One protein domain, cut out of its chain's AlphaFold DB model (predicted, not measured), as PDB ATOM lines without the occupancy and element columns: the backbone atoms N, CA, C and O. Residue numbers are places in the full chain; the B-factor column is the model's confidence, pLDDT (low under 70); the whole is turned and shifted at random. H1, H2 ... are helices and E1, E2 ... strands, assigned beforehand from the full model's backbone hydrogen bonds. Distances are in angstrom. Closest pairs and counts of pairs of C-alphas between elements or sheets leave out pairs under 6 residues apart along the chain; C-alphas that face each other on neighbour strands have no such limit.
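Overview. This is residues 272 to 464 of the 714 residues of an uncharacterized protein of Limisphaera ngatamarikiensis (UniProt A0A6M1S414). Two long, twisted ribbons of strands make a fork: the hairpin E2 and E3 is one prong, and the twisted sheet of E1, E5, E6, E8 and E9 is the other. H1, followed by H2, bridges the gap between E3 and the small strand pair E4 and E7; residues 325 to 330, at the turn of the first prong, stick out. The 193 printed residues hold two named helices and nine named strands, in the order E1 H1 H2 E2 E3 E4 E5 E6 E7 E8 E9; the class is mostly strand, and the neighbour strands are antiparallel. The whole is only just loose, close to extended, with a radius of gyration of the C-alphas of 24.1 A; it spans 85 by 44 by 25 A, only just flat.

Along the chain. E1, residues 272 to 274, begins with C-alpha 272 at (-41.647, 3.822, -53.140). H1 is residues 278 to 287, 14.7 A long, and H2 residues 290 to 296. E2, residues 302 to 323, is 57.0 A long and bends by 62 degrees at residue 305; E3, residues 332 to 352, is 55.7 A long. E4, residues 355 to 361, runs on into E5, residues 364 to 375, at 66 degrees. E6 is residues 386 to 397 and E7 residues 401 to 406. E8, residues 415 to 436, bends by 107 degrees at residue 418. E9, residues 442 to 464, is 60.6 A long and ends with C-alpha 464 at (-32.373, 4.511, -73.312).

Arrangement. E1 and E5 lie on one side of E9, E8 on the other side. N 273 and O 456 are 2.9 A apart across E1 and E9, N 369 and O 446 2.9 A across E5 and E9, and N 426 and O 451 2.8 A across the hairpin E8 and E9. In the hairpin E5 and E6, N 368 and O 393 are 2.8 A apart; in the hairpin E2 and E3, N 308 and O 347 are 2.7 A apart. Across the antiparallel neighbours E4 and E7, N 356 and O 405 are 3.0 A apart. These pairs are within hydrogen-bond range. H1's closest C-alphas are 5.1 A away both to E3, Trp 286 and Tyr 348, and to E7, Leu 278 and Asp 403. H1 and H2 are close but not clearly touching, at a steep tilt of 45 degrees, opposite ways; their closest C-alphas, Ala 285 and Leu 293, are 6.3 A apart. E2 and E9 are apart. Every O i to N i+4 pair is within hydrogen-bond range in H2, 5 of 6 in H1.

Size, cuts and confidence. The C-alphas farthest apart, Pro 328 and Glu 464, are 84.8 A apart. The printed part has no cut, and no link is long. Its mean pLDDT is 75.5; 67 residues are under 70, among them 322 to 337, 371 to 389 and 426 to 450.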
ATOM      1  N   MET A 272     -40.998   2.896 -54.064       87.56
ATOM      2  CA  MET A 272     -41.647   3.822 -53.140       87.56
ATOM      3  C   MET A 272     -40.849   5.123 -53.071       87.56
ATOM      4  O   MET A 272     -39.653   5.094 -52.788       87.56
ATOM      5  N   LEU A 273     -41.520   6.252 -53.292       87.81
ATOM      6  CA  LEU A 273     -40.983   7.584 -53.032       87.81
ATOM      7  C   LEU A 273     -41.575   8.127 -51.740       87.81
ATOM      8  O   LEU A 273     -42.781   8.035 -51.513       87.81
ATOM      9  N   ILE A 274     -40.715   8.724 -50.923       85.88
ATOM     10  CA  ILE A 274     -41.080   9.381 -49.671       85.88
ATOM     11  C   ILE A 274     -40.598  10.821 -49.772       85.88
ATOM     12  O   ILE A 274     -39.445  11.067 -50.131       85.88
ATOM     13  N   SER A 275     -41.489  11.768 -49.499       86.81
ATOM     14  CA  SER A 275     -41.146  13.185 -49.551       86.81
ATOM     15  C   SER A 275     -40.302  13.598 -48.341       86.81
ATOM     16  O   SER A 275     -40.479  13.076 -47.239       86.81
ATOM     17  N   SER A 276     -39.413  14.566 -48.531       86.75
ATOM     18  CA  SER A 276     -38.589  15.172 -47.486       86.75
ATOM     19  C   SER A 276     -38.757  16.694 -47.470       86.75
ATOM     20  O   SER A 276     -39.357  17.280 -48.369       86.75
ATOM     21  N   ASN A 277     -38.259  17.349 -46.422       85.62
ATOM     22  CA  ASN A 277     -38.452  18.780 -46.198       85.62
ATOM     23  C   ASN A 277     -37.532  19.624 -47.098       85.62
ATOM     24  O   ASN A 277     -36.310  19.617 -46.930       85.62
ATOM     25  N   LEU A 278     -38.126  20.409 -48.002       85.62
ATOM     26  CA  LEU A 278     -37.397  21.245 -48.959       85.62
ATOM     27  C   LEU A 278     -36.535  22.318 -48.278       85.62
ATOM     28  O   LEU A 278     -35.438  22.609 -48.743       85.62
ATOM     29  N   ASN A 279     -36.985  22.875 -47.155       82.50
ATOM     30  CA  ASN A 279     -36.260  23.929 -46.447       82.50
ATOM     31  C   ASN A 279     -34.917  23.413 -45.891       82.50
ATOM     32  O   ASN A 279     -33.889  24.079 -46.006       82.50
ATOM     33  N   LEU A 280     -34.893  22.176 -45.374       84.69
ATOM     34  CA  LEU A 280     -33.657  21.537 -44.903       84.69
ATOM     35  C   LEU A 280     -32.683  21.248 -46.048       84.69
ATOM     36  O   LEU A 280     -31.475  21.430 -45.883       84.69
ATOM     37  N   LEU A 281     -33.195  20.833 -47.213       89.38
ATOM     38  CA  LEU A 281     -32.366  20.641 -48.400       89.38
ATOM     39  C   LEU A 281     -31.745  21.967 -48.844       89.38
ATOM     40  O   LEU A 281     -30.540  22.017 -49.059       89.38
ATOM     41  N   LEU A 282     -32.536  23.040 -48.936       87.88
ATOM     42  CA  LEU A 282     -32.053  24.358 -49.355       87.88
ATOM     43  C   LEU A 282     -31.013  24.930 -48.381       87.88
ATOM     44  O   LEU A 282     -29.986  25.448 -48.817       87.88
ATOM     45  N   ALA A 283     -31.235  24.795 -47.071       85.56
ATOM     46  CA  ALA A 283     -30.280  25.236 -46.056       85.56
ATOM     47  C   ALA A 283     -28.950  24.465 -46.138       85.56
ATOM     48  O   ALA A 283     -27.871  25.060 -46.068       85.56
ATOM     49  N   ALA A 284     -29.012  23.144 -46.337       90.31
ATOM     50  CA  ALA A 284     -27.820  22.327 -46.528       90.31
ATOM     51  C   ALA A 284     -27.111  22.655 -47.852       90.31
ATOM     52  O   ALA A 284     -25.896  22.844 -47.856       90.31
ATOM     53  N   ALA A 285     -27.859  22.798 -48.947       91.50
ATOM     54  CA  ALA A 285     -27.341  23.105 -50.279       91.50
ATOM     55  C   ALA A 285     -26.666  24.477 -50.356       91.50
ATOM     56  O   ALA A 285     -25.730  24.674 -51.115       91.50
ATOM     57  N   TRP A 286     -27.098  25.438 -49.542       89.38
ATOM     58  CA  TRP A 286     -26.463  26.753 -49.503       89.38
ATOM     59  C   TRP A 286     -25.044  26.724 -48.914       89.38
ATOM     60  O   TRP A 286     -24.228  27.600 -49.203       89.38
ATOM     61  N   THR A 287     -24.754  25.743 -48.057       90.44
ATOM     62  CA  THR A 287     -23.565  25.737 -47.189       90.44
ATOM     63  C   THR A 287     -22.581  24.604 -47.468       90.44
ATOM     64  O   THR A 287     -21.421  24.725 -47.087       90.44
ATOM     65  N   ASN A 288     -23.018  23.535 -48.134       93.50
ATOM     66  CA  ASN A 288     -22.210  22.350 -48.413       93.50
ATOM     67  C   ASN A 288     -21.825  22.286 -49.890       93.50
ATOM     68  O   ASN A 288     -22.607  22.671 -50.752       93.50
ATOM     69  N   ASP A 289     -20.636  21.761 -50.179       92.25
ATOM     70  CA  ASP A 289     -20.247  21.429 -51.545       92.25
ATOM     71  C   ASP A 289     -21.013  20.191 -52.051       92.25
ATOM     72  O   ASP A 289     -21.740  19.525 -51.307       92.25
ATOM     73  N   ALA A 290     -20.861  19.865 -53.339       92.56
ATOM     74  CA  ALA A 290     -21.599  18.762 -53.953       92.56
ATOM     75  C   ALA A 290     -21.385  17.421 -53.222       92.56
ATOM     76  O   ALA A 290     -22.343  16.686 -52.990       92.56
ATOM     77  N   VAL A 291     -20.148  17.128 -52.805       92.25
ATOM     78  CA  VAL A 291     -19.785  15.860 -52.155       92.25
ATOM     79  C   VAL A 291     -20.406  15.753 -50.762       92.25
ATOM     80  O   VAL A 291     -21.010  14.726 -50.432       92.25
ATOM     81  N   ALA A 292     -20.311  16.804 -49.941       93.06
ATOM     82  CA  ALA A 292     -20.928  16.802 -48.618       93.06
ATOM     83  C   ALA A 292     -22.459  16.739 -48.720       93.06
ATOM     84  O   ALA A 292     -23.097  15.984 -47.980       93.06
ATOM     85  N   LEU A 293     -23.055  17.452 -49.683       93.88
ATOM     86  CA  LEU A 293     -24.502  17.447 -49.880       93.88
ATOM     87  C   LEU A 293     -25.029  16.073 -50.326       93.88
ATOM     88  O   LEU A 293     -26.037  15.607 -49.796       93.88
ATOM     89  N   GLN A 294     -24.330  15.383 -51.233       93.50
ATOM     90  CA  GLN A 294     -24.666  14.012 -51.647       93.50
ATOM     91  C   GLN A 294     -24.469  12.983 -50.528       93.50
ATOM     92  O   GLN A 294     -25.165  11.971 -50.490       93.50
ATOM     93  N   THR A 295     -23.553  13.246 -49.594       93.25
ATOM     94  CA  THR A 295     -23.373  12.406 -48.402       93.25
ATOM     95  C   THR A 295     -24.541  12.575 -47.426       93.25
ATOM     96  O   THR A 295     -25.002  11.599 -46.838       93.25
ATOM     97  N   LEU A 296     -25.047  13.805 -47.270       92.19
ATOM     98  CA  LEU A 296     -26.189  14.108 -46.404       92.19
ATOM     99  C   LEU A 296     -27.522  13.613 -46.993       92.19
ATOM    100  O   LEU A 296     -28.410  13.203 -46.246       92.19
ATOM    101  N   TYR A 297     -27.642  13.617 -48.323       91.50
ATOM    102  CA  TYR A 297     -28.812  13.145 -49.064       91.50
ATOM    103  C   TYR A 297     -28.423  12.024 -50.042       91.50
ATOM    104  O   TYR A 297     -28.202  12.285 -51.229       91.50
ATOM    105  N   PRO A 298     -28.360  10.762 -49.572       89.19
ATOM    106  CA  PRO A 298     -28.031   9.626 -50.423       89.19
ATOM    107  C   PRO A 298     -28.971   9.526 -51.628       89.19
ATOM    108  O   PRO A 298     -30.192   9.567 -51.487       89.19
ATOM    109  N   GLY A 299     -28.392   9.379 -52.819       86.75
ATOM    110  CA  GLY A 299     -29.142   9.321 -54.075       86.75
ATOM    111  C   GLY A 299     -29.441  10.683 -54.705       86.75
ATOM    112  O   GLY A 299     -30.036  10.708 -55.776       86.75
ATOM    113  N   LEU A 300     -29.022  11.804 -54.110       90.94
ATOM    114  CA  LEU A 300     -29.099  13.125 -54.738       90.94
ATOM    115  C   LEU A 300     -28.169  13.216 -55.962       90.94
ATOM    116  O   LEU A 300     -26.966  12.958 -55.883       90.94
ATOM    117  N   VAL A 301     -28.721  13.641 -57.095       90.44
ATOM    118  CA  VAL A 301     -27.988  13.888 -58.339       90.44
ATOM    119  C   VAL A 301     -27.816  15.391 -58.504       90.44
ATOM    120  O   VAL A 301     -28.793  16.138 -58.554       90.44
ATOM    121  N   ILE A 302     -26.567  15.830 -58.608       90.88
ATOM    122  CA  ILE A 302     -26.200  17.228 -58.835       90.88
ATOM    123  C   ILE A 302     -25.562  17.307 -60.223       90.88
ATOM    124  O   ILE A 302     -24.590  16.605 -60.487       90.88
ATOM    125  N   LEU A 303     -26.139  18.120 -61.108       91.19
ATOM    126  CA  LEU A 303     -25.667  18.317 -62.483       91.19
ATOM    127  C   LEU A 303     -24.565  19.375 -62.552       91.19
ATOM    128  O   LEU A 303     -23.606  19.229 -63.299       91.19
ATOM    129  N   GLU A 304     -24.703  20.432 -61.755       93.94
ATOM    130  CA  GLU A 304     -23.778  21.560 -61.735       93.94
ATOM    131  C   GLU A 304     -23.689  22.148 -60.326       93.94
ATOM    132  O   GLU A 304     -24.644  22.090 -59.547       93.94
ATOM    133  N   THR A 305     -22.523  22.687 -59.970       94.88
ATOM    134  CA  THR A 305     -22.296  23.404 -58.712       94.88
ATOM    135  C   THR A 305     -21.400  24.608 -58.952       94.88
ATOM    136  O   THR A 305     -20.269  24.455 -59.407       94.88
ATOM    137  N   GLU A 306     -21.887  25.788 -58.589       94.38
ATOM    138  CA  GLU A 306     -21.168  27.053 -58.682       94.38
ATOM    139  C   GLU A 306     -20.895  27.605 -57.267       94.38
ATOM    140  O   GLU A 306     -21.841  27.842 -56.505       94.38
ATOM    141  N   PRO A 307     -19.626  27.819 -56.876       92.44
ATOM    142  CA  PRO A 307     -19.295  28.480 -55.621       92.44
ATOM    143  C   PRO A 307     -19.466  30.003 -55.741       92.44
ATOM    144  O   PRO A 307     -18.920  30.644 -56.636       92.44
ATOM    145  N   VAL A 308     -20.175  30.601 -54.787       90.81
ATOM    146  CA  VAL A 308     -20.433  32.040 -54.680       90.81
ATOM    147  C   VAL A 308     -19.762  32.584 -53.423       90.81
ATOM    148  O   VAL A 308     -20.054  32.155 -52.308       90.81
ATOM    149  N   PHE A 309     -18.882  33.569 -53.583       87.38
ATOM    150  CA  PHE A 309     -18.261  34.258 -52.453       87.38
ATOM    151  C   PHE A 309     -19.183  35.363 -51.937       87.38
ATOM    152  O   PHE A 309     -19.596  36.239 -52.696       87.38
ATOM    153  N   THR A 310     -19.484  35.346 -50.640       84.62
ATOM    154  CA  THR A 310     -20.262  36.399 -49.979       84.62
ATOM    155  C   THR A 310     -19.613  36.809 -48.665       84.62
ATOM    156  O   THR A 310     -18.908  36.033 -48.022       84.62
ATOM    157  N   THR A 311     -19.859  38.044 -48.243       84.81
ATOM    158  CA  THR A 311     -19.515  38.504 -46.898       84.81
ATOM    159  C   THR A 311     -20.659  38.189 -45.945       84.81
ATOM    160  O   THR A 311     -21.811  38.499 -46.244       84.81
ATOM    161  N   GLU A 312     -20.348  37.609 -44.794       81.06
ATOM    162  CA  GLU A 312     -21.307  37.324 -43.734       81.06
ATOM    163  C   GLU A 312     -20.883  38.042 -42.452       81.06
ATOM    164  O   GLU A 312     -19.713  38.023 -42.062       81.06
ATOM    165  N   VAL A 313     -21.834  38.720 -41.808       78.00
ATOM    166  CA  VAL A 313     -21.578  39.473 -40.579       78.00
ATOM    167  C   VAL A 313     -21.934  38.593 -39.391       78.00
ATOM    168  O   VAL A 313     -23.105  38.363 -39.102       78.00
ATOM    169  N   THR A 314     -20.920  38.114 -38.677       73.81
ATOM    170  CA  THR A 314     -21.114  37.413 -37.406       73.81
ATOM    171  C   THR A 314     -21.178  38.426 -36.269       73.81
ATOM    172  O   THR A 314     -20.251  39.219 -36.081       73.81
ATOM    173  N   THR A 315     -22.267  38.400 -35.504       71.56
ATOM    174  CA  THR A 315     -22.427  39.206 -34.289       71.56
ATOM    175  C   THR A 315     -21.895  38.442 -33.090       71.56
ATOM    176  O   THR A 315     -22.441  37.395 -32.743       71.56
ATOM    177  N   ASN A 316     -20.870  38.968 -32.428       66.38
ATOM    178  CA  ASN A 316     -20.425  38.443 -31.145       66.38
ATOM    179  C   ASN A 316     -20.936  39.363 -30.030       66.38
ATOM    180  O   ASN A 316     -20.705  40.574 -30.065       66.38
ATOM    181  N   ILE A 317     -21.675  38.805 -29.072       68.88
ATOM    182  CA  ILE A 317     -22.230  39.564 -27.948       68.88
ATOM    183  C   ILE A 317     -21.253  39.437 -26.788       68.88
ATOM    184  O   ILE A 317     -21.073  38.357 -26.231       68.88
ATOM    185  N   ILE A 318     -20.632  40.552 -26.417       68.00
ATOM    186  CA  ILE A 318     -19.747  40.615 -25.259       68.00
ATOM    187  C   ILE A 318     -20.522  41.286 -24.131       68.00
ATOM    188  O   ILE A 318     -20.983  42.421 -24.260       68.00
ATOM    189  N   ALA A 319     -20.669  40.568 -23.024       65.12
ATOM    190  CA  ALA A 319     -21.306  41.074 -21.823       65.12
ATOM    191  C   ALA A 319     -20.229  41.593 -20.863       65.12
ATOM    192  O   ALA A 319     -19.308  40.857 -20.510       65.12
ATOM    193  N   TYR A 320     -20.331  42.852 -20.441       70.94
ATOM    194  CA  TYR A 320     -19.438  43.414 -19.429       70.94
ATOM    195  C   TYR A 320     -20.210  44.256 -18.421       70.94
ATOM    196  O   TYR A 320     -21.253  44.839 -18.716       70.94
ATOM    197  N   TYR A 321     -19.687  44.305 -17.203       72.25
ATOM    198  CA  TYR A 321     -20.253  45.102 -16.128       72.25
ATOM    199  C   TYR A 321     -19.671  46.511 -16.176       72.25
ATOM    200  O   TYR A 321     -18.454  46.688 -16.208       72.25
ATOM    201  N   THR A 322     -20.536  47.520 -16.167       69.44
ATOM    202  CA  THR A 322     -20.137  48.926 -16.054       69.44
ATOM    203  C   THR A 322     -21.003  49.639 -15.024       69.44
ATOM    204  O   THR A 322     -22.124  49.220 -14.747       69.44
ATOM    205  N   ASN A 323     -20.496  50.718 -14.434       69.50
ATOM    206  CA  ASN A 323     -21.306  51.570 -13.568       69.50
ATOM    207  C   ASN A 323     -22.141  52.509 -14.450       69.50
ATOM    208  O   ASN A 323     -21.638  53.037 -15.445       69.50
ATOM    209  N   SER A 324     -23.411  52.719 -14.099       59.75
ATOM    210  CA  SER A 324     -24.234  53.724 -14.781       59.75
ATOM    211  C   SER A 324     -23.605  55.115 -14.596       59.75
ATOM    212  O   SER A 324     -23.059  55.373 -13.513       59.75
ATOM    213  N   PRO A 325     -23.653  56.015 -15.597       53.22
ATOM    214  CA  PRO A 325     -23.162  57.378 -15.435       53.22
ATOM    215  C   PRO A 325     -23.740  57.999 -14.153       53.22
ATOM    216  O   PRO A 325     -24.952  57.997 -13.950       53.22
ATOM    217  N   TRP A 326     -22.857  58.480 -13.269       58.16
ATOM    218  CA  TRP A 326     -23.182  59.123 -11.982       58.16
ATOM    219  C   TRP A 326     -23.726  58.228 -10.847       58.16
ATOM    220  O   TRP A 326     -24.156  58.757  -9.823       58.16
ATOM    221  N   ALA A 327     -23.666  56.895 -10.954       57.28
ATOM    222  CA  ALA A 327     -24.052  56.005  -9.852       57.28
ATOM    223  C   ALA A 327     -22.935  55.858  -8.782       57.28
ATOM    224  O   ALA A 327     -21.776  55.636  -9.146       57.28
ATOM    225  N   PRO A 328     -23.242  55.926  -7.468       58.28
ATOM    226  CA  PRO A 328     -22.282  55.595  -6.415       58.28
ATOM    227  C   PRO A 328     -21.948  54.091  -6.434       58.28
ATOM    228  O   PRO A 328     -22.845  53.258  -6.572       58.28
ATOM    229  N   ALA A 329     -20.669  53.728  -6.276       51.28
ATOM    230  CA  ALA A 329     -20.239  52.330  -6.137       51.28
ATOM    231  C   ALA A 329     -20.963  51.693  -4.932       51.28
ATOM    232  O   ALA A 329     -20.822  52.215  -3.823       51.28
ATOM    233  N   PRO A 330     -21.795  50.646  -5.133       53.81
ATOM    234  CA  PRO A 330     -21.366  49.336  -5.639       53.81
ATOM    235  C   PRO A 330     -22.294  48.707  -6.710       53.81
ATOM    236  O   PRO A 330     -22.294  47.489  -6.884       53.81
ATOM    237  N   TRP A 331     -23.109  49.497  -7.420       55.62
ATOM    238  CA  TRP A 331     -24.088  48.963  -8.381       55.62
ATOM    239  C   TRP A 331     -23.539  48.893  -9.810       55.62
ATOM    240  O   TRP A 331     -23.417  49.907 -10.498       55.62
ATOM    241  N   GLN A 332     -23.241  47.676 -10.259       57.72
ATOM    242  CA  GLN A 332     -22.840  47.386 -11.633       57.72
ATOM    243  C   GLN A 332     -24.065  47.040 -12.489       57.72
ATOM    244  O   GLN A 332     -24.895  46.225 -12.089       57.72
ATOM    245  N   THR A 333     -24.163  47.631 -13.679       57.06
ATOM    246  CA  THR A 333     -25.135  47.250 -14.709       57.06
ATOM    247  C   THR A 333     -24.450  46.394 -15.770       57.06
ATOM    248  O   THR A 333     -23.354  46.717 -16.232       57.06
ATOM    249  N   LEU A 334     -25.083  45.283 -16.153       61.09
ATOM    250  CA  LEU A 334     -24.627  44.447 -17.261       61.09
ATOM    251  C   LEU A 334     -24.972  45.155 -18.572       61.09
ATOM    252  O   LEU A 334     -26.142  45.417 -18.847       61.09
ATOM    253  N   VAL A 335     -23.962  45.468 -19.375       62.50
ATOM    254  CA  VAL A 335     -24.132  46.015 -20.720       62.50
ATOM    255  C   VAL A 335     -23.740  44.941 -21.724       62.50
ATOM    256  O   VAL A 335     -22.683  44.319 -21.615       62.50
ATOM    257  N   LEU A 336     -24.623  44.711 -22.697       65.56
ATOM    258  CA  LEU A 336     -24.363  43.852 -23.844       65.56
ATOM    259  C   LEU A 336     -23.867  44.739 -24.986       65.56
ATOM    260  O   LEU A 336     -24.629  45.549 -25.511       65.56
ATOM    261  N   ALA A 337     -22.598  44.600 -25.362       67.81
ATOM    262  CA  ALA A 337     -22.080  45.201 -26.583       67.81
ATOM    263  C   ALA A 337     -22.092  44.162 -27.703       67.81
ATOM    264  O   ALA A 337     -21.503  43.086 -27.585       67.81
ATOM    265  N   THR A 338     -22.758  44.497 -28.805       73.88
ATOM    266  CA  THR A 338     -22.736  43.695 -30.028       73.88
ATOM    267  C   THR A 338     -21.562  44.149 -30.882       73.88
ATOM    268  O   THR A 338     -21.542  45.284 -31.355       73.88
ATOM    269  N   ASN A 339     -20.575  43.275 -31.074       77.31
ATOM    270  CA  ASN A 339     -19.498  43.510 -32.027       77.31
ATOM    271  C   ASN A 339     -19.806  42.779 -33.340       77.31
ATOM    272  O   ASN A 339     -20.190  41.608 -33.327       77.31
ATOM    273  N   TYR A 340     -19.643  43.472 -34.464       78.25
ATOM    274  CA  TYR A 340     -19.922  42.958 -35.801       78.25
ATOM    275  C   TYR A 340     -18.597  42.646 -36.494       78.25
ATOM    276  O   TYR A 340     -17.841  43.554 -36.835       78.25
ATOM    277  N   VAL A 341     -18.313  41.365 -36.717       80.44
ATOM    278  CA  VAL A 341     -17.147  40.933 -37.498       80.44
ATOM    279  C   VAL A 341     -17.637  40.459 -38.858       80.44
ATOM    280  O   VAL A 341     -18.482  39.569 -38.933       80.44
ATOM    281  N   THR A 342     -17.126  41.068 -39.928       81.69
ATOM    282  CA  THR A 342     -17.443  40.660 -41.303       81.69
ATOM    283  C   THR A 342     -16.422  39.625 -41.759       81.69
ATOM    284  O   THR A 342     -15.232  39.922 -41.808       81.69
ATOM    285  N   ASN A 343     -16.885  38.424 -42.090       83.06
ATOM    286  CA  ASN A 343     -16.063  37.327 -42.593       83.06
ATOM    287  C   ASN A 343     -16.423  37.026 -44.052       83.06
ATOM    288  O   ASN A 343     -17.557  37.247 -44.476       83.06
ATOM    289  N   TYR A 344     -15.470  36.500 -44.820       82.56
ATOM    290  CA  TYR A 344     -15.744  35.965 -46.154       82.56
ATOM    291  C   TYR A 344     -16.141  34.495 -46.035       82.56
ATOM    292  O   TYR A 344     -15.435  33.712 -45.401       82.56
ATOM    293  N   VAL A 345     -17.265  34.127 -46.643       86.31
ATOM    294  CA  VAL A 345     -17.820  32.771 -46.617       86.31
ATOM    295  C   VAL A 345     -18.136  32.336 -48.045       86.31
ATOM    296  O   VAL A 345     -18.613  33.126 -48.863       86.31
ATOM    297  N   VAL A 346     -17.862  31.068 -48.349       87.56
ATOM    298  CA  VAL A 346     -18.259  30.441 -49.615       87.56
ATOM    299  C   VAL A 346     -19.655  29.849 -49.448       87.56
ATOM    300  O   VAL A 346     -19.933  29.145 -48.478       87.56
ATOM    301  N   ARG A 347     -20.540  30.163 -50.389       90.44
ATOM    302  CA  ARG A 347     -21.866  29.562 -50.553       90.44
ATOM    303  C   ARG A 347     -21.904  28.802 -51.867       90.44
ATOM    304  O   ARG A 347     -21.059  29.033 -52.724       90.44
ATOM    305  N   TYR A 348     -22.882  27.927 -52.041       92.38
ATOM    306  CA  TYR A 348     -22.999  27.129 -53.258       92.38
ATOM    307  C   TYR A 348     -24.361  27.325 -53.918       92.38
ATOM    308  O   TYR A 348     -25.394  27.452 -53.258       92.38
ATOM    309  N   ARG A 349     -24.352  27.367 -55.250       91.50
ATOM    310  CA  ARG A 349     -25.536  27.227 -56.097       91.50
ATOM    311  C   ARG A 349     -25.450  25.882 -56.792       91.50
ATOM    312  O   ARG A 349     -24.437  25.583 -57.413       91.50
ATOM    313  N   HIS A 350     -26.507  25.088 -56.691       92.62
ATOM    314  CA  HIS A 350     -26.558  23.757 -57.285       92.62
ATOM    315  C   HIS A 350     -27.694  23.659 -58.293       92.62
ATOM    316  O   HIS A 350     -28.801  24.137 -58.037       92.62
ATOM    317  N   THR A 351     -27.430  22.959 -59.390       92.38
ATOM    318  CA  THR A 351     -28.459  22.488 -60.317       92.38
ATOM    319  C   THR A 351     -28.707  21.013 -60.021       92.38
ATOM    320  O   THR A 351     -27.831  20.175 -60.235       92.38
ATOM    321  N   PHE A 352     -29.885  20.684 -59.489       92.25
ATOM    322  CA  PHE A 352     -30.250  19.306 -59.156       92.25
ATOM    323  C   PHE A 352     -30.812  18.566 -60.372       92.25
ATOM    324  O   PHE A 352     -31.611  19.120 -61.121       92.25
ATOM    325  N   GLY A 353     -30.426  17.301 -60.539       87.00
ATOM    326  CA  GLY A 353     -30.899  16.444 -61.629       87.00
ATOM    327  C   GLY A 353     -32.112  15.583 -61.276       87.00
ATOM    328  O   GLY A 353     -32.748  15.049 -62.176       87.00
ATOM    329  N   ASN A 354     -32.430  15.418 -59.988       91.25
ATOM    330  CA  ASN A 354     -33.438  14.450 -59.538       91.25
ATOM    331  C   ASN A 354     -34.324  14.919 -58.374       91.25
ATOM    332  O   ASN A 354     -34.983  14.098 -57.737       91.25
ATOM    333  N   VAL A 355     -34.332  16.219 -58.080       90.25
ATOM    334  CA  VAL A 355     -35.175  16.812 -57.032       90.25
ATOM    335  C   VAL A 355     -36.483  17.281 -57.658       90.25
ATOM    336  O   VAL A 355     -36.477  18.152 -58.525       90.25
ATOM    337  N   VAL A 356     -37.607  16.737 -57.196       88.00
ATOM    338  CA  VAL A 356     -38.949  17.128 -57.654       88.00
ATOM    339  C   VAL A 356     -39.746  17.662 -56.480       88.00
ATOM    340  O   VAL A 356     -39.857  16.989 -55.462       88.00
ATOM    341  N   THR A 357     -40.315  18.860 -56.610       85.88
ATOM    342  CA  THR A 357     -41.171  19.447 -55.565       85.88
ATOM    343  C   THR A 357     -42.629  19.058 -55.783       85.88
ATOM    344  O   THR A 357     -43.096  19.027 -56.920       85.88
ATOM    345  N   ASN A 358     -43.335  18.734 -54.704       77.62
ATOM    346  CA  ASN A 358     -44.751  18.368 -54.745       77.62
ATOM    347  C   ASN A 358     -45.624  19.566 -54.362       77.62
ATOM    348  O   ASN A 358     -46.438  20.037 -55.153       77.62
ATOM    349  N   GLN A 359     -45.386  20.127 -53.180       76.31
ATOM    350  CA  GLN A 359     -45.908  21.412 -52.741       76.31
ATOM    351  C   GLN A 359     -44.741  22.391 -52.664       76.31
ATOM    352  O   GLN A 359     -43.759  22.137 -51.974       76.31
ATOM    353  N   TYR A 360     -44.847  23.513 -53.373       81.25
ATOM    354  CA  TYR A 360     -43.855  24.585 -53.334       81.25
ATOM    355  C   TYR A 360     -44.517  25.888 -52.901       81.25
ATOM    356  O   TYR A 360     -45.461  26.372 -53.527       81.25
ATOM    357  N   HIS A 361     -43.982  26.477 -51.839       81.38
ATOM    358  CA  HIS A 361     -44.380  27.774 -51.326       81.38
ATOM    359  C   HIS A 361     -43.162  28.699 -51.322       81.38
ATOM    360  O   HIS A 361     -42.170  28.384 -50.671       81.38
ATOM    361  N   PRO A 362     -43.212  29.862 -51.994       79.56
ATOM    362  CA  PRO A 362     -42.075  30.784 -52.037       79.56
ATOM    363  C   PRO A 362     -41.767  31.430 -50.675       79.56
ATOM    364  O   PRO A 362     -40.652  31.896 -50.458       79.56
ATOM    365  N   TYR A 363     -42.734  31.426 -49.753       81.19
ATOM    366  CA  TYR A 363     -42.608  31.975 -48.406       81.19
ATOM    367  C   TYR A 363     -43.018  30.931 -47.369       81.19
ATOM    368  O   TYR A 363     -43.997  30.210 -47.565       81.19
ATOM    369  N   THR A 364     -42.298  30.871 -46.250       77.25
ATOM    370  CA  THR A 364     -42.576  29.921 -45.163       77.25
ATOM    371  C   THR A 364     -43.323  30.614 -44.035       77.25
ATOM    372  O   THR A 364     -42.850  31.626 -43.521       77.25
ATOM    373  N   LEU A 365     -44.453  30.054 -43.595       74.38
ATOM    374  CA  LEU A 365     -45.090  30.471 -42.347       74.38
ATOM    375  C   LEU A 365     -44.410  29.756 -41.176       74.38
ATOM    376  O   LEU A 365     -44.519  28.541 -41.025       74.38
ATOM    377  N   ALA A 366     -43.713  30.518 -40.345       72.44
ATOM    378  CA  ALA A 366     -43.064  30.031 -39.143       72.44
ATOM    379  C   ALA A 366     -43.863  30.460 -37.911       72.44
ATOM    380  O   ALA A 366     -44.297  31.609 -37.807       72.44
ATOM    381  N   THR A 367     -44.040  29.548 -36.957       73.12
ATOM    382  CA  THR A 367     -44.588  29.907 -35.644       73.12
ATOM    383  C   THR A 367     -43.439  30.053 -34.668       73.12
ATOM    384  O   THR A 367     -42.721  29.091 -34.400       73.12
ATOM    385  N   VAL A 368     -43.259  31.268 -34.170       70.88
ATOM    386  CA  VAL A 368     -42.269  31.614 -33.163       70.88
ATOM    387  C   VAL A 368     -42.939  31.539 -31.803       70.88
ATOM    388  O   VAL A 368     -43.852  32.312 -31.515       70.88
ATOM    389  N   VAL A 369     -42.473  30.619 -30.968       69.31
ATOM    390  CA  VAL A 369     -42.858  30.543 -29.562       69.31
ATOM    391  C   VAL A 369     -41.714  31.105 -28.736       69.31
ATOM    392  O   VAL A 369     -40.600  30.584 -28.753       69.31
ATOM    393  N   THR A 370     -41.988  32.194 -28.031       71.38
ATOM    394  CA  THR A 370     -41.065  32.787 -27.074       71.38
ATOM    395  C   THR A 370     -41.497  32.381 -25.680       71.38
ATOM    396  O   THR A 370     -42.588  32.725 -25.230       71.38
ATOM    397  N   THR A 371     -40.618  31.669 -24.987       66.75
ATOM    398  CA  THR A 371     -40.832  31.292 -23.591       66.75
ATOM    399  C   THR A 371     -39.983  32.196 -22.713       66.75
ATOM    400  O   THR A 371     -38.758  32.093 -22.719       66.75
ATOM    401  N   ASN A 372     -40.639  33.086 -21.974       64.75
ATOM    402  CA  ASN A 372     -40.013  33.937 -20.974       64.75
ATOM    403  C   ASN A 372     -40.226  33.318 -19.598       64.75
ATOM    404  O   ASN A 372     -41.344  33.286 -19.086       64.75
ATOM    405  N   ILE A 373     -39.150  32.840 -18.991       59.44
ATOM    406  CA  ILE A 373     -39.154  32.352 -17.611       59.44
ATOM    407  C   ILE A 373     -38.670  33.507 -16.736       59.44
ATOM    408  O   ILE A 373     -37.655  34.107 -17.065       59.44
ATOM    409  N   GLY A 374     -39.392  33.872 -15.677       62.91
ATOM    410  CA  GLY A 374     -39.011  34.988 -14.803       62.91
ATOM    411  C   GLY A 374     -39.778  35.016 -13.477       62.91
ATOM    412  O   GLY A 374     -40.699  34.224 -13.284       62.91
ATOM    413  N   PRO A 375     -39.419  35.902 -12.530       58.53
ATOM    414  CA  PRO A 375     -40.117  36.009 -11.251       58.53
ATOM    415  C   PRO A 375     -41.567  36.471 -11.454       58.53
ATOM    416  O   PRO A 375     -41.832  37.440 -12.168       58.53
ATOM    417  N   CYS A 376     -42.514  35.777 -10.825       58.06
ATOM    418  CA  CYS A 376     -43.929  36.129 -10.891       58.06
ATOM    419  C   CYS A 376     -44.189  37.517 -10.283       58.06
ATOM    420  O   CYS A 376     -43.936  37.732  -9.100       58.06
ATOM    421  N   THR A 377     -44.791  38.439 -11.035       56.53
ATOM    422  CA  THR A 377     -45.403  39.653 -10.470       56.53
ATOM    423  C   THR A 377     -46.852  39.350 -10.087       56.53
ATOM    424  O   THR A 377     -47.781  39.804 -10.753       56.53
ATOM    425  N   ASN A 378     -47.077  38.533  -9.057       52.53
ATOM    426  CA  ASN A 378     -48.398  38.462  -8.433       52.53
ATOM    427  C   ASN A 378     -48.390  39.275  -7.134       52.53
ATOM    428  O   ASN A 378     -47.445  39.261  -6.356       52.53
ATOM    429  N   THR A 379     -49.454  40.036  -6.913       51.53
ATOM    430  CA  THR A 379     -49.584  40.963  -5.782       51.53
ATOM    431  C   THR A 379     -49.832  40.266  -4.436       51.53
ATOM    432  O   THR A 379     -50.004  40.958  -3.439       51.53
ATOM    433  N   TRP A 380     -49.833  38.923  -4.379       53.56
ATOM    434  CA  TRP A 380     -50.254  38.151  -3.196       53.56
ATOM    435  C   TRP A 380     -49.563  36.781  -2.994       53.56
ATOM    436  O   TRP A 380     -50.114  35.924  -2.307       53.56
ATOM    437  N   GLY A 381     -48.376  36.526  -3.557       47.69
ATOM    438  CA  GLY A 381     -47.689  35.228  -3.426       47.69
ATOM    439  C   GLY A 381     -46.240  35.332  -2.945       47.69
ATOM    440  O   GLY A 381     -45.538  36.272  -3.294       47.69
ATOM    441  N   PHE A 382     -45.807  34.356  -2.139       46.91
ATOM    442  CA  PHE A 382     -44.467  34.235  -1.543       46.91
ATOM    443  C   PHE A 382     -43.301  34.564  -2.507       46.91
ATOM    444  O   PHE A 382     -43.322  34.135  -3.666       46.91
ATOM    445  N   PRO A 383     -42.239  35.246  -2.029       46.47
ATOM    446  CA  PRO A 383     -41.081  35.594  -2.846       46.47
ATOM    447  C   PRO A 383     -40.309  34.322  -3.228       46.47
ATOM    448  O   PRO A 383     -39.752  33.649  -2.364       46.47
ATOM    449  N   GLY A 384     -40.294  33.985  -4.523       53.78
ATOM    450  CA  GLY A 384     -39.509  32.862  -5.061       53.78
ATOM    451  C   GLY A 384     -40.168  32.035  -6.172       53.78
ATOM    452  O   GLY A 384     -39.520  31.142  -6.709       53.78
ATOM    453  N   GLY A 385     -41.427  32.300  -6.538       55.53
ATOM    454  CA  GLY A 385     -42.099  31.593  -7.637       55.53
ATOM    455  C   GLY A 385     -41.568  31.990  -9.019       55.53
ATOM    456  O   GLY A 385     -41.503  33.177  -9.350       55.53
ATOM    457  N   VAL A 386     -41.220  30.994  -9.833       57.94
ATOM    458  CA  VAL A 386     -40.850  31.165 -11.243       57.94
ATOM    459  C   VAL A 386     -42.117  31.054 -12.094       57.94
ATOM    460  O   VAL A 386     -42.821  30.048 -12.025       57.94
ATOM    461  N   CYS A 387     -42.424  32.082 -12.879       60.88
ATOM    462  CA  CYS A 387     -43.533  32.109 -13.826       60.88
ATOM    463  C   CYS A 387     -43.007  31.989 -15.255       60.88
ATOM    464  O   CYS A 387     -42.056  32.671 -15.638       60.88
ATOM    465  N   THR A 388     -43.674  31.160 -16.052       64.62
ATOM    466  CA  THR A 388     -43.393  30.992 -17.478       64.62
ATOM    467  C   THR A 388     -44.464  31.721 -18.281       64.62
ATOM    468  O   THR A 388     -45.638  31.370 -18.204       64.62
ATOM    469  N   ASN A 389     -44.075  32.741 -19.042       68.06
ATOM    470  CA  ASN A 389     -44.942  33.434 -19.988       68.06
ATOM    471  C   ASN A 389     -44.578  32.998 -21.411       68.06
ATOM    472  O   ASN A 389     -43.445  33.199 -21.846       68.06
ATOM    473  N   ILE A 390     -45.529  32.386 -22.113       72.19
ATOM    474  CA  ILE A 390     -45.345  31.877 -23.472       72.19
ATOM    475  C   ILE A 390     -46.092  32.805 -24.430       72.19
ATOM    476  O   ILE A 390     -47.311  32.934 -24.337       72.19
ATOM    477  N   THR A 391     -45.375  33.435 -25.357       77.62
ATOM    478  CA  THR A 391     -45.970  34.219 -26.444       77.62
ATOM    479  C   THR A 391     -45.771  33.507 -27.776       77.62
ATOM    480  O   THR A 391     -44.665  33.089 -28.110       77.62
ATOM    481  N   THR A 392     -46.848  33.375 -28.549       78.50
ATOM    482  CA  THR A 392     -46.840  32.719 -29.863       78.50
ATOM    483  C   THR A 392     -47.114  33.754 -30.944       78.50
ATOM    484  O   THR A 392     -48.173  34.375 -30.938       78.50
ATOM    485  N   ASN A 393     -46.181  33.924 -31.878       78.31
ATOM    486  CA  ASN A 393     -46.297  34.840 -33.010       78.31
ATOM    487  C   ASN A 393     -46.080  34.090 -34.327       78.31
ATOM    488  O   ASN A 393     -45.166  33.275 -34.439       78.31
ATOM    489  N   HIS A 394     -46.876  34.396 -35.348       79.31
ATOM    490  CA  HIS A 394     -46.669  33.868 -36.696       79.31
ATOM    491  C   HIS A 394     -45.868  34.868 -37.531       79.31
ATOM    492  O   HIS A 394     -46.223  36.043 -37.605       79.31
ATOM    493  N   VAL A 395     -44.789  34.403 -38.157       79.38
ATOM    494  CA  VAL A 395     -43.899  35.218 -38.991       79.38
ATOM    495  C   VAL A 395     -43.792  34.574 -40.367       79.38
ATOM    496  O   VAL A 395     -43.637  33.359 -40.481       79.38
ATOM    497  N   VAL A 396     -43.866  35.384 -41.421       78.62
ATOM    498  CA  VAL A 396     -43.616  34.933 -42.794       78.62
ATOM    499  C   VAL A 396     -42.138  35.144 -43.109       78.62
ATOM    500  O   VAL A 396     -41.641  36.268 -43.047       78.62
ATOM    501  N   LEU A 397     -41.430  34.063 -43.425       76.69
ATOM    502  CA  LEU A 397     -40.021  34.081 -43.802       76.69
ATOM    503  C   LEU A 397     -39.882  34.114 -45.327       76.69
ATOM    504  O   LEU A 397     -40.605  33.413 -46.037       76.69
ATOM    505  N   ASN A 398     -38.898  34.869 -45.824       80.94
ATOM    506  CA  ASN A 398     -38.517  34.896 -47.241       80.94
ATOM    507  C   ASN A 398     -37.654  33.682 -47.626       80.94
ATOM    508  O   ASN A 398     -36.551  33.820 -48.150       80.94
ATOM    509  N   VAL A 399     -38.131  32.494 -47.269       76.88
ATOM    510  CA  VAL A 399     -37.473  31.216 -47.526       76.88
ATOM    511  C   VAL A 399     -38.506  30.299 -48.172       76.88
ATOM    512  O   VAL A 399     -39.613  30.196 -47.627       76.88
ATOM    513  N   PRO A 400     -38.180  29.629 -49.288       80.75
ATOM    514  CA  PRO A 400     -39.076  28.647 -49.870       80.75
ATOM    515  C   PRO A 400     -39.312  27.466 -48.920       80.75
ATOM    516  O   PRO A 400     -38.382  26.964 -48.289       80.75
ATOM    517  N   SER A 401     -40.553  27.001 -48.835       79.25
ATOM    518  CA  SER A 401     -40.943  25.795 -48.098       79.25
ATOM    519  C   SER A 401     -41.756  24.862 -48.975       79.25
ATOM    520  O   SER A 401     -42.241  25.242 -50.039       79.25
ATOM    521  N   GLY A 402     -41.869  23.618 -48.531       80.69
ATOM    522  CA  GLY A 402     -42.482  22.575 -49.322       80.69
ATOM    523  C   GLY A 402     -41.930  21.204 -48.998       80.69
ATOM    524  O   GLY A 402     -41.101  21.031 -48.097       80.69
ATOM    525  N   ASP A 403     -42.368  20.244 -49.789       83.75
ATOM    526  CA  ASP A 403     -41.889  18.877 -49.786       83.75
ATOM    527  C   ASP A 403     -41.276  18.526 -51.150       83.75
ATOM    528  O   ASP A 403     -41.678  19.032 -52.204       83.75
ATOM    529  N   PHE A 404     -40.248  17.680 -51.124       88.31
ATOM    530  CA  PHE A 404     -39.568  17.216 -52.328       88.31
ATOM    531  C   PHE A 404     -39.352  15.707 -52.315       88.31
ATOM    532  O   PHE A 404     -39.181  15.103 -51.259       88.31
ATOM    533  N   TYR A 405     -39.301  15.110 -53.497       88.44
ATOM    534  CA  TYR A 405     -38.879  13.736 -53.724       88.44
ATOM    535  C   TYR A 405     -37.497  13.718 -54.365       88.44
ATOM    536  O   TYR A 405     -37.190  14.552 -55.220       88.44
ATOM    537  N   LEU A 406     -36.691  12.728 -53.985       90.12
ATOM    538  CA  LEU A 406     -35.531  12.322 -54.769       90.12
ATOM    539  C   LEU A 406     -35.970  11.220 -55.717       90.12
ATOM    540  O   LEU A 406     -36.296  10.115 -55.281       90.12
ATOM    541  N   LEU A 407     -35.983  11.522 -57.011       88.69
ATOM    542  CA  LEU A 407     -36.170  10.491 -58.015       88.69
ATOM    543  C   LEU A 407     -34.944   9.576 -58.011       88.69
ATOM    544  O   LEU A 407     -33.812  10.068 -58.049       88.69
ATOM    545  N   PRO A 408     -35.124   8.250 -57.966       83.50
ATOM    546  CA  PRO A 408     -34.000   7.344 -58.073       83.50
ATOM    547  C   PRO A 408     -33.344   7.508 -59.451       83.50
ATOM    548  O   PRO A 408     -33.961   7.975 -60.410       83.50
ATOM    549  N   THR A 409     -32.067   7.153 -59.557       78.75
ATOM    550  CA  THR A 409     -31.261   7.392 -60.768       78.75
ATOM    551  C   THR A 409     -31.807   6.693 -62.017       78.75
ATOM    552  O   THR A 409     -31.556   7.133 -63.132       78.75
ATOM    553  N   ASN A 410     -32.601   5.636 -61.843       74.56
ATOM    554  CA  ASN A 410     -33.319   4.935 -62.908       74.56
ATOM    555  C   ASN A 410     -34.673   5.578 -63.288       74.56
ATOM    556  O   ASN A 410     -35.339   5.069 -64.182       74.56
ATOM    557  N   ALA A 411     -35.092   6.653 -62.614       77.62
ATOM    558  CA  ALA A 411     -36.350   7.378 -62.838       77.62
ATOM    559  C   ALA A 411     -36.134   8.840 -63.262       77.62
ATOM    560  O   ALA A 411     -37.071   9.636 -63.237       77.62
ATOM    561  N   LEU A 412     -34.905   9.223 -63.629       80.75
ATOM    562  CA  LEU A 412     -34.576  10.609 -63.999       80.75
ATOM    563  C   LEU A 412     -35.368  11.109 -65.209       80.75
ATOM    564  O   LEU A 412     -35.594  12.305 -65.349       80.75
ATOM    565  N   CYS A 413     -35.819  10.192 -66.061       82.56
ATOM    566  CA  CYS A 413     -36.592  10.512 -67.253       82.56
ATOM    567  C   CYS A 413     -38.104  10.472 -67.042       82.56
ATOM    568  O   CYS A 413     -38.862  10.730 -67.975       82.56
ATOM    569  N   GLY A 414     -38.547  10.188 -65.818       84.00
ATOM    570  CA  GLY A 414     -39.939  10.265 -65.418       84.00
ATOM    571  C   GLY A 414     -40.368   9.092 -64.551       84.00
ATOM    572  O   GLY A 414     -39.604   8.185 -64.222       84.00
ATOM    573  N   TYR A 415     -41.639   9.116 -64.178       87.44
ATOM    574  CA  TYR A 415     -42.260   8.077 -63.376       87.44
ATOM    575  C   TYR A 415     -43.770   8.059 -63.609       87.44
ATOM    576  O   TYR A 415     -44.378   9.079 -63.936       87.44
ATOM    577  N   VAL A 416     -44.384   6.895 -63.418       86.12
ATOM    578  CA  VAL A 416     -45.839   6.723 -63.445       86.12
ATOM    579  C   VAL A 416     -46.316   6.449 -62.027       86.12
ATOM    580  O   VAL A 416     -45.845   5.510 -61.390       86.12
ATOM    581  N   VAL A 417     -47.253   7.253 -61.527       87.06
ATOM    582  CA  VAL A 417     -47.830   7.062 -60.189       87.06
ATOM    583  C   VAL A 417     -48.855   5.931 -60.234       87.06
ATOM    584  O   VAL A 417     -49.835   6.005 -60.971       87.06
ATOM    585  N   LEU A 418     -48.639   4.890 -59.428       86.50
ATOM    586  CA  LEU A 418     -49.589   3.790 -59.250       86.50
ATOM    587  C   LEU A 418     -50.607   4.098 -58.156       86.50
ATOM    588  O   LEU A 418     -51.798   3.829 -58.310       86.50
ATOM    589  N   SER A 419     -50.137   4.638 -57.033       84.75
ATOM    590  CA  SER A 419     -50.992   4.985 -55.904       84.75
ATOM    591  C   SER A 419     -50.362   6.054 -55.017       84.75
ATOM    592  O   SER A 419     -49.144   6.099 -54.827       84.75
ATOM    593  N   ASN A 420     -51.228   6.887 -54.440       82.25
ATOM    594  CA  ASN A 420     -50.875   7.831 -53.388       82.25
ATOM    595  C   ASN A 420     -51.240   7.220 -52.035       82.25
ATOM    596  O   ASN A 420     -52.375   6.784 -51.832       82.25
ATOM    597  N   LEU A 421     -50.281   7.187 -51.114       78.12
ATOM    598  CA  LEU A 421     -50.511   6.774 -49.735       78.12
ATOM    599  C   LEU A 421     -50.902   7.999 -48.890       78.12
ATOM    600  O   LEU A 421     -50.497   9.121 -49.208       78.12
ATOM    601  N   PRO A 422     -51.715   7.817 -47.834       74.31
ATOM    602  CA  PRO A 422     -52.195   8.926 -47.021       74.31
ATOM    603  C   PRO A 422     -51.038   9.696 -46.357       74.31
ATOM    604  O   PRO A 422     -50.083   9.073 -45.885       74.31
ATOM    605  N   PRO A 423     -51.122  11.038 -46.299       73.94
ATOM    606  CA  PRO A 423     -50.070  11.870 -45.732       73.94
ATOM    607  C   PRO A 423     -49.954  11.734 -44.210       73.94
ATOM    608  O   PRO A 423     -50.958  11.588 -43.508       73.94
ATOM    609  N   ILE A 424     -48.735  11.895 -43.690       68.69
ATOM    610  CA  ILE A 424     -48.467  12.073 -42.255       68.69
ATOM    611  C   ILE A 424     -47.921  13.488 -42.038       68.69
ATOM    612  O   ILE A 424     -46.861  13.835 -42.558       68.69
ATOM    613  N   LEU A 425     -48.629  14.309 -41.257       70.62
ATOM    614  CA  LEU A 425     -48.149  15.637 -40.865       70.62
ATOM    615  C   LEU A 425     -46.967  15.496 -39.899       70.62
ATOM    616  O   LEU A 425     -47.094  14.858 -38.854       70.62
ATOM    617  N   GLN A 426     -45.837  16.120 -40.223       69.31
ATOM    618  CA  GLN A 426     -44.668  16.185 -39.356       69.31
ATOM    619  C   GLN A 426     -44.404  17.618 -38.888       69.31
ATOM    620  O   GLN A 426     -44.508  18.586 -39.645       69.31
ATOM    621  N   VAL A 427     -44.060  17.738 -37.606       68.94
ATOM    622  CA  VAL A 427     -43.725  19.000 -36.941       68.94
ATOM    623  C   VAL A 427     -42.238  18.974 -36.613       68.94
ATOM    624  O   VAL A 427     -41.785  18.081 -35.901       68.94
ATOM    625  N   LEU A 428     -41.485  19.944 -37.130       67.44
ATOM    626  CA  LEU A 428     -40.056  20.097 -36.860       67.44
ATOM    627  C   LEU A 428     -39.812  21.365 -36.043       67.44
ATOM    628  O   LEU A 428     -40.436  22.401 -36.293       67.44
ATOM    629  N   THR A 429     -38.890  21.273 -35.085       66.56
ATOM    630  CA  THR A 429     -38.542  22.347 -34.150       66.56
ATOM    631  C   THR A 429     -37.046  22.619 -34.196       66.56
ATOM    632  O   THR A 429     -36.263  21.707 -33.937       66.56
ATOM    633  N   ASN A 430     -36.650  23.865 -34.452       59.47
ATOM    634  CA  ASN A 430     -35.267  24.305 -34.268       59.47
ATOM    635  C   ASN A 430     -35.213  25.248 -33.055       59.47
ATOM    636  O   ASN A 430     -35.913  26.265 -33.042       59.47
ATOM    637  N   ASP A 431     -34.412  24.908 -32.040       53.59
ATOM    638  CA  ASP A 431     -34.108  25.808 -30.920       53.59
ATOM    639  C   ASP A 431     -33.142  26.890 -31.412       53.59
ATOM    640  O   ASP A 431     -32.028  26.591 -31.850       53.59
ATOM    641  N   ILE A 432     -33.548  28.155 -31.328       53.84
ATOM    642  CA  ILE A 432     -32.667  29.289 -31.598       53.84
ATOM    643  C   ILE A 432     -32.441  30.028 -30.283       53.84
ATOM    644  O   ILE A 432     -33.346  30.641 -29.727       53.84
ATOM    645  N   ALA A 433     -31.188  29.960 -29.830       52.47
ATOM    646  CA  ALA A 433     -30.594  30.679 -28.706       52.47
ATOM    647  C   ALA A 433     -31.234  30.449 -27.321       52.47
ATOM    648  O   ALA A 433     -32.368  30.825 -27.034       52.47
ATOM    649  N   LEU A 434     -30.415  29.914 -26.413       50.16
ATOM    650  CA  LEU A 434     -30.640  29.938 -24.972       50.16
ATOM    651  C   LEU A 434     -29.747  31.023 -24.375       50.16
ATOM    652  O   LEU A 434     -28.522  30.902 -24.398       50.16
ATOM    653  N   ALA A 435     -30.352  32.075 -23.833       51.41
ATOM    654  CA  ALA A 435     -29.644  33.040 -23.000       51.41
ATOM    655  C   ALA A 435     -30.127  32.891 -21.553       51.41
ATOM    656  O   ALA A 435     -31.310  33.076 -21.267       51.41
ATOM    657  N   THR A 436     -29.198  32.549 -20.656       44.44
ATOM    658  CA  THR A 436     -29.417  32.482 -19.205       44.44
ATOM    659  C   THR A 436     -28.726  33.671 -18.556       44.44
ATOM    660  O   THR A 436     -27.518  33.841 -18.708       44.44
ATOM    661  N   ASN A 437     -29.472  34.465 -17.791       47.75
ATOM    662  CA  ASN A 437     -28.896  35.437 -16.865       47.75
ATOM    663  C   ASN A 437     -28.966  34.879 -15.430       47.75
ATOM    664  O   ASN A 437     -29.937  34.201 -15.092       47.75
ATOM    665  N   GLN A 438     -27.980  35.159 -14.562       44.84
ATOM    666  CA  GLN A 438     -27.892  34.601 -13.191       44.84
ATOM    667  C   GLN A 438     -29.050  35.004 -12.239       44.84
ATOM    668  O   GLN A 438     -29.060  34.607 -11.077       44.84
ATOM    669  N   VAL A 439     -30.058  35.736 -12.728       47.91
ATOM    670  CA  VAL A 439     -31.262  36.154 -11.988       47.91
ATOM    671  C   VAL A 439     -32.543  35.677 -12.697       47.91
ATOM    672  O   VAL A 439     -33.494  36.427 -12.892       47.91
ATOM    673  N   GLY A 440     -32.568  34.412 -13.126       52.81
ATOM    674  CA  GLY A 440     -33.810  33.686 -13.424       52.81
ATOM    675  C   GLY A 440     -34.585  34.102 -14.678       52.81
ATOM    676  O   GLY A 440     -35.732  33.688 -14.807       52.81
ATOM    677  N   GLN A 441     -33.989  34.884 -15.587       49.31
ATOM    678  CA  GLN A 441     -34.564  35.155 -16.906       49.31
ATOM    679  C   GLN A 441     -33.936  34.250 -17.964       49.31
ATOM    680  O   GLN A 441     -32.750  34.384 -18.275       49.31
ATOM    681  N   GLN A 442     -34.742  33.325 -18.486       56.03
ATOM    682  CA  GLN A 442     -34.397  32.465 -19.616       56.03
ATOM    683  C   GLN A 442     -35.282  32.858 -20.799       56.03
ATOM    684  O   GLN A 442     -36.510  32.847 -20.681       56.03
ATOM    685  N   PHE A 443     -34.645  33.216 -21.914       53.06
ATOM    686  CA  PHE A 443     -35.292  33.420 -23.208       53.06
ATOM    687  C   PHE A 443     -34.973  32.212 -24.087       53.06
ATOM    688  O   PHE A 443     -33.802  31.878 -24.278       53.06
ATOM    689  N   SER A 444     -36.015  31.555 -24.588       58.06
ATOM    690  CA  SER A 444     -35.913  30.510 -25.607       58.06
ATOM    691  C   SER A 444     -36.864  30.854 -26.747       58.06
ATOM    692  O   SER A 444     -38.049  31.121 -26.511       58.06
ATOM    693  N   GLN A 445     -36.326  30.889 -27.967       60.00
ATOM    694  CA  GLN A 445     -37.094  31.046 -29.192       60.00
ATOM    695  C   GLN A 445     -37.167  29.698 -29.909       60.00
ATOM    696  O   GLN A 445     -36.160  29.179 -30.390       60.00
ATOM    697  N   GLN A 446     -38.377  29.155 -30.014       62.97
ATOM    698  CA  GLN A 446     -38.643  27.936 -30.770       62.97
ATOM    699  C   GLN A 446     -39.364  28.276 -32.061       62.97
ATOM    700  O   GLN A 446     -40.398  28.948 -32.050       62.97
ATOM    701  N   VAL A 447     -38.802  27.821 -33.179       65.69
ATOM    702  CA  VAL A 447     -39.408  27.987 -34.499       65.69
ATOM    703  C   VAL A 447     -39.989  26.649 -34.940       65.69
ATOM    704  O   VAL A 447     -39.244  25.697 -35.177       65.69
ATOM    705  N   TYR A 448     -41.316  26.590 -35.050       65.31
ATOM    706  CA  TYR A 448     -42.034  25.434 -35.582       65.31
ATOM    707  C   TYR A 448     -42.258  25.604 -37.082       65.31
ATOM    708  O   TYR A 448     -42.859  26.591 -37.522       65.31
ATOM    709  N   THR A 449     -41.822  24.609 -37.852       66.62
ATOM    710  CA  THR A 449     -42.166  24.461 -39.270       66.62
ATOM    711  C   THR A 449     -42.919  23.157 -39.477       66.62
ATOM    712  O   THR A 449     -42.548  22.124 -38.915       66.62
ATOM    713  N   TYR A 450     -43.965  23.205 -40.295       66.31
ATOM    714  CA  TYR A 450     -44.783  22.048 -40.636       66.31
ATOM    715  C   TYR A 450     -44.410  21.563 -42.032       66.31
ATOM    716  O   TYR A 450     -44.280  22.377 -42.946       66.31
ATOM    717  N   PHE A 451     -44.271  20.251 -42.201       71.81
ATOM    718  CA  PHE A 451     -44.243  19.646 -43.528       71.81
ATOM    719  C   PHE A 451     -45.078  18.369 -43.532       71.81
ATOM    720  O   PHE A 451     -45.195  17.670 -42.523       71.81
ATOM    721  N   THR A 452     -45.694  18.079 -44.669       69.31
ATOM    722  CA  THR A 452     -46.532  16.897 -44.833       69.31
ATOM    723  C   THR A 452     -45.709  15.837 -45.543       69.31
ATOM    724  O   THR A 452     -45.268  16.072 -46.663       69.31
ATOM    725  N   ASN A 453     -45.479  14.687 -44.903       74.31
ATOM    726  CA  ASN A 453     -44.799  13.585 -45.564       74.31
ATOM    727  C   ASN A 453     -45.806  12.790 -46.399       74.31
ATOM    728  O   ASN A 453     -46.699  12.129 -45.863       74.31
ATOM    729  N   HIS A 454     -45.654  12.878 -47.710       80.31
ATOM    730  CA  HIS A 454     -46.373  12.104 -48.699       80.31
ATOM    731  C   HIS A 454     -45.524  10.908 -49.138       80.31
ATOM    732  O   HIS A 454     -44.339  11.052 -49.447       80.31
ATOM    733  N   ALA A 455     -46.153   9.736 -49.240       84.62
ATOM    734  CA  ALA A 455     -45.551   8.568 -49.865       84.62
ATOM    735  C   ALA A 455     -46.348   8.174 -51.113       84.62
ATOM    736  O   ALA A 455     -47.581   8.198 -51.112       84.62
ATOM    737  N   MET A 456     -45.651   7.804 -52.180       87.06
ATOM    738  CA  MET A 456     -46.273   7.324 -53.414       87.06
ATOM    739  C   MET A 456     -45.540   6.099 -53.940       87.06
ATOM    740  O   MET A 456     -44.324   5.969 -53.787       87.06
ATOM    741  N   VAL A 457     -46.294   5.198 -54.561       87.69
ATOM    742  CA  VAL A 457     -45.726   4.069 -55.296       87.69
ATOM    743  C   VAL A 457     -45.662   4.459 -56.762       87.69
ATOM    744  O   VAL A 457     -46.681   4.816 -57.357       87.69
ATOM    745  N   ILE A 458     -44.467   4.386 -57.335       89.38
ATOM    746  CA  ILE A 458     -44.202   4.738 -58.724       89.38
ATOM    747  C   ILE A 458     -43.660   3.550 -59.512       89.38
ATOM    748  O   ILE A 458     -43.052   2.640 -58.951       89.38
ATOM    749  N   LEU A 459     -43.830   3.598 -60.827       90.00
ATOM    750  CA  LEU A 459     -43.022   2.846 -61.779       90.00
ATOM    751  C   LEU A 459     -42.020   3.813 -62.420       90.00
ATOM    752  O   LEU A 459     -42.458   4.812 -63.001       90.00
ATOM    753  N   PRO A 460     -40.703   3.575 -62.309       88.81
ATOM    754  CA  PRO A 460     -39.710   4.478 -62.870       88.81
ATOM    755  C   PRO A 460     -39.690   4.364 -64.400       88.81
ATOM    756  O   PRO A 460     -39.841   3.273 -64.958       88.81
ATOM    757  N   VAL A 461     -39.523   5.496 -65.084       88.31
ATOM    758  CA  VAL A 461     -39.358   5.554 -66.540       88.31
ATOM    759  C   VAL A 461     -37.873   5.678 -66.853       88.31
ATOM    760  O   VAL A 461     -37.238   6.689 -66.544       88.31
ATOM    761  N   SER A 462     -37.340   4.640 -67.490       86.19
ATOM    762  CA  SER A 462     -35.991   4.627 -68.043       86.19
ATOM    763  C   SER A 462     -35.973   5.325 -69.399       86.19
ATOM    764  O   SER A 462     -36.918   5.208 -70.182       86.19
ATOM    765  N   CYS A 463     -34.871   6.007 -69.681       87.62
ATOM    766  CA  CYS A 463     -34.546   6.590 -70.975       87.62
ATOM    767  C   CYS A 463     -33.308   5.897 -71.529       87.62
ATOM    768  O   CYS A 463     -32.250   5.914 -70.901       87.62
ATOM    769  N   GLU A 464     -33.447   5.279 -72.692       86.62
ATOM    770  CA  GLU A 464     -32.373   4.511 -73.312       86.62
ATOM    771  C   GLU A 464     -32.080   5.048 -74.714       86.62
ATOM    772  O   GLU A 464     -32.991   5.417 -75.460       86.62
TER     773      GLU A 464